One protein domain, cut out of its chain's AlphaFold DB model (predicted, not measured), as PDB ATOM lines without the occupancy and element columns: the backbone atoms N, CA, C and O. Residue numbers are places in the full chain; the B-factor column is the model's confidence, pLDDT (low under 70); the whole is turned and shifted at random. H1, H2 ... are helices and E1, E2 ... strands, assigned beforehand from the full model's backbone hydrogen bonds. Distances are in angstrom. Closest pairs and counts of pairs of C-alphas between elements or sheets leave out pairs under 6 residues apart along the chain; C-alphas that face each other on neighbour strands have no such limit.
ATOM      1  N   ALA A  10     113.842  19.831  51.527       73.88
ATOM      2  CA  ALA A  10     114.212  18.498  51.988       73.88
ATOM      3  C   ALA A  10     114.120  18.340  53.516       73.88
ATOM      4  O   ALA A  10     113.812  17.254  53.989       73.88
ATOM      5  N   ALA A  11     114.316  19.412  54.293       75.94
ATOM      6  CA  ALA A  11     114.096  19.390  55.739       75.94
ATOM      7  C   ALA A  11     112.599  19.292  56.078       75.94
ATOM      8  O   ALA A  11     112.221  18.574  57.000       75.94
ATOM      9  N   VAL A  12     111.740  19.953  55.293       80.06
ATOM     10  CA  VAL A  12     110.279  19.805  55.408       80.06
ATOM     11  C   VAL A  12     109.852  18.379  55.063       80.06
ATOM     12  O   VAL A  12     109.084  17.781  55.811       80.06
ATOM     13  N   LEU A  13     110.391  17.806  53.981       80.12
ATOM     14  CA  LEU A  13     110.136  16.414  53.602       80.12
ATOM     15  C   LEU A  13     110.619  15.432  54.677       80.12
ATOM     16  O   LEU A  13     109.889  14.513  55.034       80.12
ATOM     17  N   ALA A  14     111.816  15.643  55.228       81.44
ATOM     18  CA  ALA A  14     112.351  14.825  56.310       81.44
ATOM     19  C   ALA A  14     111.449  14.859  57.554       81.44
ATOM     20  O   ALA A  14     111.143  13.810  58.116       81.44
ATOM     21  N   ALA A  15     110.976  16.046  57.948       81.50
ATOM     22  CA  ALA A  15     110.051  16.197  59.068       81.50
ATOM     23  C   ALA A  15     108.693  15.530  58.792       81.50
ATOM     24  O   ALA A  15     108.164  14.835  59.656       81.50
ATOM     25  N   ALA A  16     108.147  15.688  57.583       82.62
ATOM     26  CA  ALA A  16     106.894  15.051  57.186       82.62
ATOM     27  C   ALA A  16     107.000  13.518  57.199       82.62
ATOM     28  O   ALA A  16     106.134  12.848  57.758       82.62
ATOM     29  N   LEU A  17     108.091  12.968  56.652       82.94
ATOM     30  CA  LEU A  17     108.371  11.532  56.677       82.94
ATOM     31  C   LEU A  17     108.499  11.019  58.113       82.94
ATOM     32  O   LEU A  17     107.906   9.999  58.435       82.94
ATOM     33  N   HIS A  18     109.197  11.744  58.990       81.06
ATOM     34  CA  HIS A  18     109.336  11.366  60.396       81.06
ATOM     35  C   HIS A  18     107.992  11.342  61.148       81.06
ATOM     36  O   HIS A  18     107.701  10.404  61.891       81.06
ATOM     37  N   SER A  19     107.134  12.340  60.929       80.94
ATOM     38  CA  SER A  19     105.787  12.359  61.511       80.94
ATOM     39  C   SER A  19     104.922  11.215  60.979       80.94
ATOM     40  O   SER A  19     104.201  10.565  61.740       80.94
ATOM     41  N   TRP A  20     105.013  10.929  59.678       82.31
ATOM     42  CA  TRP A  20     104.261   9.856  59.033       82.31
ATOM     43  C   TRP A  20     104.674   8.470  59.547       82.31
ATOM     44  O   TRP A  20     103.808   7.657  59.883       82.31
ATOM     45  N   THR A  21     105.977   8.208  59.690       77.62
ATOM     46  CA  THR A  21     106.471   6.935  60.240       77.62
ATOM     47  C   THR A  21     106.069   6.752  61.695       77.62
ATOM     48  O   THR A  21     105.654   5.665  62.081       77.62
ATOM     49  N   THR A  22     106.118   7.820  62.492       76.75
ATOM     50  CA  THR A  22     105.725   7.783  63.908       76.75
ATOM     51  C   THR A  22     104.230   7.498  64.070       76.75
ATOM     52  O   THR A  22     103.835   6.704  64.919       76.75
ATOM     53  N   THR A  23     103.388   8.092  63.221       74.19
ATOM     54  CA  THR A  23     101.929   7.899  63.272       74.19
ATOM     55  C   THR A  23     101.518   6.502  62.800       74.19
ATOM     56  O   THR A  23     100.577   5.914  63.329       74.19
ATOM     57  N   THR A  24     102.233   5.939  61.822       65.12
ATOM     58  CA  THR A  24     101.958   4.596  61.285       65.12
ATOM     59  C   THR A  24     102.573   3.468  62.118       65.12
ATOM     60  O   THR A  24     102.093   2.339  62.041       65.12
ATOM     61  N   ALA A  25     103.570   3.760  62.961       60.50
ATOM     62  CA  ALA A  25     104.210   2.787  63.851       60.50
ATOM     63  C   ALA A  25     103.252   2.182  64.894       60.50
ATOM     64  O   ALA A  25     103.446   1.045  65.309       60.50
ATOM     65  N   ALA A  26     102.181   2.885  65.282       58.59
ATOM     66  CA  ALA A  26     101.198   2.368  66.242       58.59
ATOM     67  C   ALA A  26     100.449   1.109  65.747       58.59
ATOM     68  O   ALA A  26      99.866   0.390  66.556       58.59
ATOM     69  N   GLY A  27     100.467   0.837  64.436       55.44
ATOM     70  CA  GLY A  27      99.835  -0.335  63.821       55.44
ATOM     71  C   GLY A  27     100.802  -1.320  63.155       55.44
ATOM     72  O   GLY A  27     100.335  -2.307  62.598       55.44
ATOM     73  N   ASP A  28     102.115  -1.068  63.189       59.88
ATOM     74  CA  ASP A  28     103.140  -1.895  62.539       59.88
ATOM     75  C   ASP A  28     104.220  -2.285  63.558       59.88
ATOM     76  O   ASP A  28     105.104  -1.493  63.872       59.88
ATOM     77  N   GLN A  29     104.164  -3.520  64.066       60.69
ATOM     78  CA  GLN A  29     105.155  -4.070  65.011       60.69
ATOM     79  C   GLN A  29     106.340  -4.771  64.314       60.69
ATOM     80  O   GLN A  29     107.034  -5.578  64.927       60.69
ATOM     81  N   GLY A  30     106.556  -4.516  63.021       63.25
ATOM     82  CA  GLY A  30     107.671  -5.104  62.273       63.25
ATOM     83  C   GLY A  30     109.016  -4.460  62.620       63.25
ATOM     84  O   GLY A  30     109.081  -3.263  62.899       63.25
ATOM     85  N   GLU A  31     110.104  -5.231  62.561       66.25
ATOM     86  CA  GLU A  31     111.454  -4.662  62.637       66.25
ATOM     87  C   GLU A  31     111.747  -3.775  61.408       66.25
ATOM     88  O   GLU A  31     111.258  -4.043  60.304       66.25
ATOM     89  N   PRO A  32     112.532  -2.694  61.570       65.12
ATOM     90  CA  PRO A  32     112.889  -1.815  60.464       65.12
ATOM     91  C   PRO A  32     113.773  -2.555  59.454       65.12
ATOM     92  O   PRO A  32     114.933  -2.858  59.728       65.12
ATOM     93  N   ALA A  33     113.231  -2.800  58.264       71.50
ATOM     94  CA  ALA A  33     113.888  -3.551  57.197       71.50
ATOM     95  C   ALA A  33     114.584  -2.645  56.164       71.50
ATOM     96  O   ALA A  33     115.552  -3.056  55.526       71.50
ATOM     97  N   THR A  34     114.144  -1.389  56.016       79.88
ATOM     98  CA  THR A  34     114.598  -0.492  54.941       79.88
ATOM     99  C   THR A  34     114.989   0.892  55.464       79.88
ATOM    100  O   THR A  34     114.340   1.450  56.346       79.88
ATOM    101  N   ARG A  35     116.046   1.493  54.896       83.25
ATOM    102  CA  ARG A  35     116.478   2.871  55.196       83.25
ATOM    103  C   ARG A  35     116.268   3.780  53.991       83.25
ATOM    104  O   ARG A  35     116.823   3.534  52.925       83.25
ATOM    105  N   LEU A  36     115.514   4.858  54.181       82.31
ATOM    106  CA  LEU A  36     115.256   5.879  53.173       82.31
ATOM    107  C   LEU A  36     116.071   7.138  53.486       82.31
ATOM    108  O   LEU A  36     115.878   7.770  54.525       82.31
ATOM    109  N   ALA A  37     116.989   7.499  52.591       83.62
ATOM    110  CA  ALA A  37     117.798   8.707  52.715       83.62
ATOM    111  C   ALA A  37     117.134   9.881  51.983       83.62
ATOM    112  O   ALA A  37     116.885   9.818  50.780       83.62
ATOM    113  N   VAL A  38     116.899  10.975  52.700       81.88
ATOM    114  CA  VAL A  38     116.427  12.246  52.151       81.88
ATOM    115  C   VAL A  38     117.639  13.111  51.834       81.88
ATOM    116  O   VAL A  38     118.450  13.421  52.711       81.88
ATOM    117  N   ARG A  39     117.757  13.508  50.568       81.12
ATOM    118  CA  ARG A  39     118.850  14.341  50.063       81.12
ATOM    119  C   ARG A  39     118.309  15.596  49.401       81.12
ATOM    120  O   ARG A  39     117.203  15.587  48.865       81.12
ATOM    121  N   GLN A  40     119.095  16.664  49.428       79.69
ATOM    122  CA  GLN A  40     118.749  17.925  48.788       79.69
ATOM    123  C   GLN A  40     119.685  18.229  47.617       79.69
ATOM    124  O   GLN A  40     120.904  18.259  47.772       79.69
ATOM    125  N   GLY A  41     119.107  18.493  46.444       71.69
ATOM    126  CA  GLY A  41     119.846  19.009  45.292       71.69
ATOM    127  C   GLY A  41     120.296  20.470  45.481       71.69
ATOM    128  O   GLY A  41     119.721  21.191  46.301       71.69
ATOM    129  N   PRO A  42     121.296  20.942  44.714       70.38
ATOM    130  CA  PRO A  42     121.931  20.251  43.585       70.38
ATOM    131  C   PRO A  42     123.127  19.358  43.961       70.38
ATOM    132  O   PRO A  42     123.507  18.498  43.177       70.38
ATOM    133  N   THR A  43     123.714  19.514  45.149       75.75
ATOM    134  CA  THR A  43     124.894  18.744  45.596       75.75
ATOM    135  C   THR A  43     124.551  17.372  46.180       75.75
ATOM    136  O   THR A  43     125.451  16.636  46.575       75.75
ATOM    137  N   TRP A  44     123.259  17.022  46.235       77.94
ATOM    138  CA  TRP A  44     122.743  15.792  46.845       77.94
ATOM    139  C   TRP A  44     123.177  15.618  48.304       77.94
ATOM    140  O   TRP A  44     123.415  14.501  48.769       77.94
ATOM    141  N   GLU A  45     123.255  16.730  49.032       80.44
ATOM    142  CA  GLU A  45     123.608  16.741  50.447       80.44
ATOM    143  C   GLU A  45     122.603  15.906  51.249       80.44
ATOM    144  O   GLU A  45     121.388  16.008  51.054       80.44
ATOM    145  N   HIS A  46     123.110  15.049  52.135       84.38
ATOM    146  CA  HIS A  46     122.281  14.237  53.017       84.38
ATOM    147  C   HIS A  46     121.645  15.119  54.092       84.38
ATOM    148  O   HIS A  46     122.346  15.769  54.858       84.38
ATOM    149  N   ILE A  47     120.313  15.102  54.158       85.31
ATOM    150  CA  ILE A  47     119.534  15.857  55.142       85.31
ATOM    151  C   ILE A  47     119.054  14.969  56.290       85.31
ATOM    152  O   ILE A  47     119.177  15.352  57.448       85.31
ATOM    153  N   ALA A  48     118.494  13.795  55.987       83.94
ATOM    154  CA  ALA A  48     117.999  12.876  57.008       83.94
ATOM    155  C   ALA A  48     117.913  11.434  56.502       83.94
ATOM    156  O   ALA A  48     117.826  11.185  55.301       83.94
ATOM    157  N   THR A  49     117.856  10.486  57.436       85.38
ATOM    158  CA  THR A  49     117.526   9.085  57.159       85.38
ATOM    159  C   THR A  49     116.293   8.690  57.962       85.38
ATOM    160  O   THR A  49     116.243   8.921  59.168       85.38
ATOM    161  N   ALA A  50     115.314   8.074  57.302       83.25
ATOM    162  CA  ALA A  50     114.166   7.439  57.936       83.25
ATOM    163  C   ALA A  50     114.320   5.914  57.861       83.25
ATOM    164  O   ALA A  50     114.653   5.375  56.806       83.25
ATOM    165  N   SER A  51     114.087   5.220  58.974       83.62
ATOM    166  CA  SER A  51     114.012   3.754  58.992       83.62
ATOM    167  C   SER A  51     112.551   3.337  58.881       83.62
ATOM    168  O   SER A  51     111.705   3.898  59.574       83.62
ATOM    169  N   LEU A  52     112.269   2.397  57.984       82.25
ATOM    170  CA  LEU A  52     110.932   1.961  57.599       82.25
ATOM    171  C   LEU A  52     110.831   0.437  57.706       82.25
ATOM    172  O   LEU A  52     111.771  -0.280  57.353       82.25
ATOM    173  N   THR A  53     109.679  -0.056  58.147       84.62
ATOM    174  CA  THR A  53     109.297  -1.468  57.987       84.62
ATOM    175  C   THR A  53     108.874  -1.744  56.539       84.62
ATOM    176  O   THR A  53     108.522  -0.818  55.807       84.62
ATOM    177  N   ASP A  54     108.844  -3.007  56.108       81.38
ATOM    178  CA  ASP A  54     108.403  -3.363  54.745       81.38
ATOM    179  C   ASP A  54     106.946  -2.963  54.464       81.38
ATOM    180  O   ASP A  54     106.592  -2.559  53.348       81.38
ATOM    181  N   VAL A  55     106.094  -3.007  55.491       81.25
ATOM    182  CA  VAL A  55     104.700  -2.558  55.402       81.25
ATOM    183  C   VAL A  55     104.640  -1.043  55.207       81.25
ATOM    184  O   VAL A  55     103.914  -0.560  54.334       81.25
ATOM    185  N   GLN A  56     105.452  -0.280  55.945       82.38
ATOM    186  CA  GLN A  56     105.575   1.165  55.759       82.38
ATOM    187  C   GLN A  56     106.146   1.514  54.382       82.38
ATOM    188  O   GLN A  56     105.623   2.406  53.720       82.38
ATOM    189  N   VAL A  57     107.157   0.795  53.889       82.44
ATOM    190  CA  VAL A  57     107.671   0.999  52.525       82.44
ATOM    191  C   VAL A  57     106.564   0.778  51.500       82.44
ATOM    192  O   VAL A  57     106.349   1.624  50.632       82.44
ATOM    193  N   THR A  58     105.813  -0.314  51.624       81.00
ATOM    194  CA  THR A  58     104.719  -0.639  50.701       81.00
ATOM    195  C   THR A  58     103.630   0.436  50.712       81.00
ATOM    196  O   THR A  58     103.197   0.881  49.649       81.00
ATOM    197  N   ARG A  59     103.221   0.908  51.896       82.81
ATOM    198  CA  ARG A  59     102.225   1.983  52.051       82.81
ATOM    199  C   ARG A  59     102.718   3.317  51.501       82.81
ATOM    200  O   ARG A  59     101.960   4.001  50.821       82.81
ATOM    201  N   LEU A  60     103.976   3.670  51.760       82.62
ATOM    202  CA  LEU A  60     104.585   4.892  51.240       82.62
ATOM    203  C   LEU A  60     104.645   4.858  49.711       82.62
ATOM    204  O   LEU A  60     104.244   5.817  49.062       82.62
ATOM    205  N   LEU A  61     105.085   3.742  49.127       79.44
ATOM    206  CA  LEU A  61     105.104   3.568  47.676       79.44
ATOM    207  C   LEU A  61     103.698   3.591  47.077       79.44
ATOM    208  O   LEU A  61     103.524   4.144  45.998       79.44
ATOM    209  N   ALA A  62     102.697   3.018  47.748       75.69
ATOM    210  CA  ALA A  62     101.309   3.082  47.299       75.69
ATOM    211  C   ALA A  62     100.760   4.518  47.329       75.69
ATOM    212  O   ALA A  62     100.153   4.937  46.351       75.69
ATOM    213  N   ALA A  63     101.025   5.281  48.395       75.38
ATOM    214  CA  ALA A  63     100.627   6.686  48.501       75.38
ATOM    215  C   ALA A  63     101.316   7.549  47.435       75.38
ATOM    216  O   ALA A  63     100.652   8.274  46.706       75.38
ATOM    217  N   LEU A  64     102.633   7.389  47.264       75.25
ATOM    218  CA  LEU A  64     103.373   8.074  46.206       75.25
ATOM    219  C   LEU A  64     102.854   7.685  44.822       75.25
ATOM    220  O   LEU A  64     102.732   8.544  43.967       75.25
ATOM    221  N   ARG A  65     102.525   6.413  44.580       66.06
ATOM    222  CA  ARG A  65     101.932   5.978  43.307       66.06
ATOM    223  C   ARG A  65     100.539   6.554  43.092       66.06
ATOM    224  O   ARG A  65     100.244   6.906  41.965       66.06
ATOM    225  N   ALA A  66      99.711   6.665  44.127       64.56
ATOM    226  CA  ALA A  66      98.404   7.309  44.022       64.56
ATOM    227  C   ALA A  66      98.537   8.805  43.690       64.56
ATOM    228  O   ALA A  66      97.784   9.308  42.869       64.56
ATOM    229  N   ASP A  67      99.542   9.481  44.250       60.66
ATOM    230  CA  ASP A  67      99.848  10.880  43.924       60.66
ATOM    231  C   ASP A  67     100.529  11.042  42.548       60.66
ATOM    232  O   ASP A  67     100.425  12.094  41.917       60.66
ATOM    233  N   LEU A  68     101.257  10.019  42.085       56.88
ATOM    234  CA  LEU A  68     101.981  10.008  40.807       56.88
ATOM    235  C   LEU A  68     101.148   9.491  39.632       56.88
ATOM    236  O   LEU A  68     101.543   9.731  38.495       56.88
ATOM    237  N   VAL A  69     100.054   8.764  39.877       52.38
ATOM    238  CA  VAL A  69      99.068   8.384  38.860       52.38
ATOM    239  C   VAL A  69      98.068   9.529  38.794       52.38
ATOM    240  O   VAL A  69      97.212   9.650  39.667       52.38
TER     241      VAL A  69
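This is residues 10 to 69 of the 141 residues of an uncharacterized protein of Streptomyces sp. CB03911 (UniProt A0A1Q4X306). A long two-stranded hairpin, E1 and E2, has one helix, H1, packed lengthwise along it, nearer to E2 than to E1. The second helix, H2, starts from the end of the hairpin where E1 begins and E2 ends, and slants away, with residues 61 to 69 sticking out as a free arm. The printed part has 60 residues, with two named helices and two named strands in the order H1, E1, E2, H2; the sheet has the order E1 - E2 and is antiparallel, and the class is mixed, helices and strands. The whole is only just compact, close to loose, with a radius of gyration of the C-alphas of 12.1 A, and it spans 35 by 27 by 17 A.

The helix H1, residues 10 to 25, has 10 pairs of C-alphas within 8 A of the strand E2, residues 45 to 52; the closest are those of Ala 14 and Ala 48, 6.0 A apart. To the strand E1, residues 34 to 40, H1 has 5 such pairs, the closest being the C-alphas of Ala 10 and Gln 40 at 5.6 A. E1 and E2 form a hairpin of antiparallel neighbour strands, with 156 degrees between their directions. Within hydrogen-bond range across this pair are, for instance, N 36 and O 50 at 2.8 A and N 52 and O 34 at 2.8 A. The C-alphas of Ala 37 and Thr 49 face each other at 4.5 A. The helix H2, residues 54 to 68, has 2 pairs of C-alphas within 8 A of E1, the closest being those of Thr 34 and Asp 54 at 6.8 A. H1 and H2 are close but not clearly touching; their closest C-alphas, those of Thr 21 and Gln 56, are 7.4 A apart. Their lines stand at a steep tilt of 53 degrees, opposite ways. In H1 and H2 every O i to N i+4 pair is within hydrogen-bond range.

H1, residues 10 to 25, begins at C-alpha 10 (114.212, 18.498, 51.988) and is 22.1 A long from first to last C-alpha. E1, residues 34 to 40, is 19.9 A long and begins at C-alpha 34 (114.598, -0.492, 54.941). E2, residues 45 to 52, is 20.7 A long. H2, residues 54 to 68, is 20.4 A long and ends at C-alpha 68 (101.981, 10.008, 40.807).

The two C-alphas farthest apart, those of Gln 29 and Pro 42, are 36.5 A from each other. The printed part has no cut. The links E1 to E2 and E2 to H2 are tight, the link H1 to E1 is short with 8 residues, and no link is long. Residues 61 to 69, of which 61 to 68 belong to H2, stand free. The mean pLDDT of the printed part is 75.6, and residues 24 to 32 and 65 to 69 are under 70.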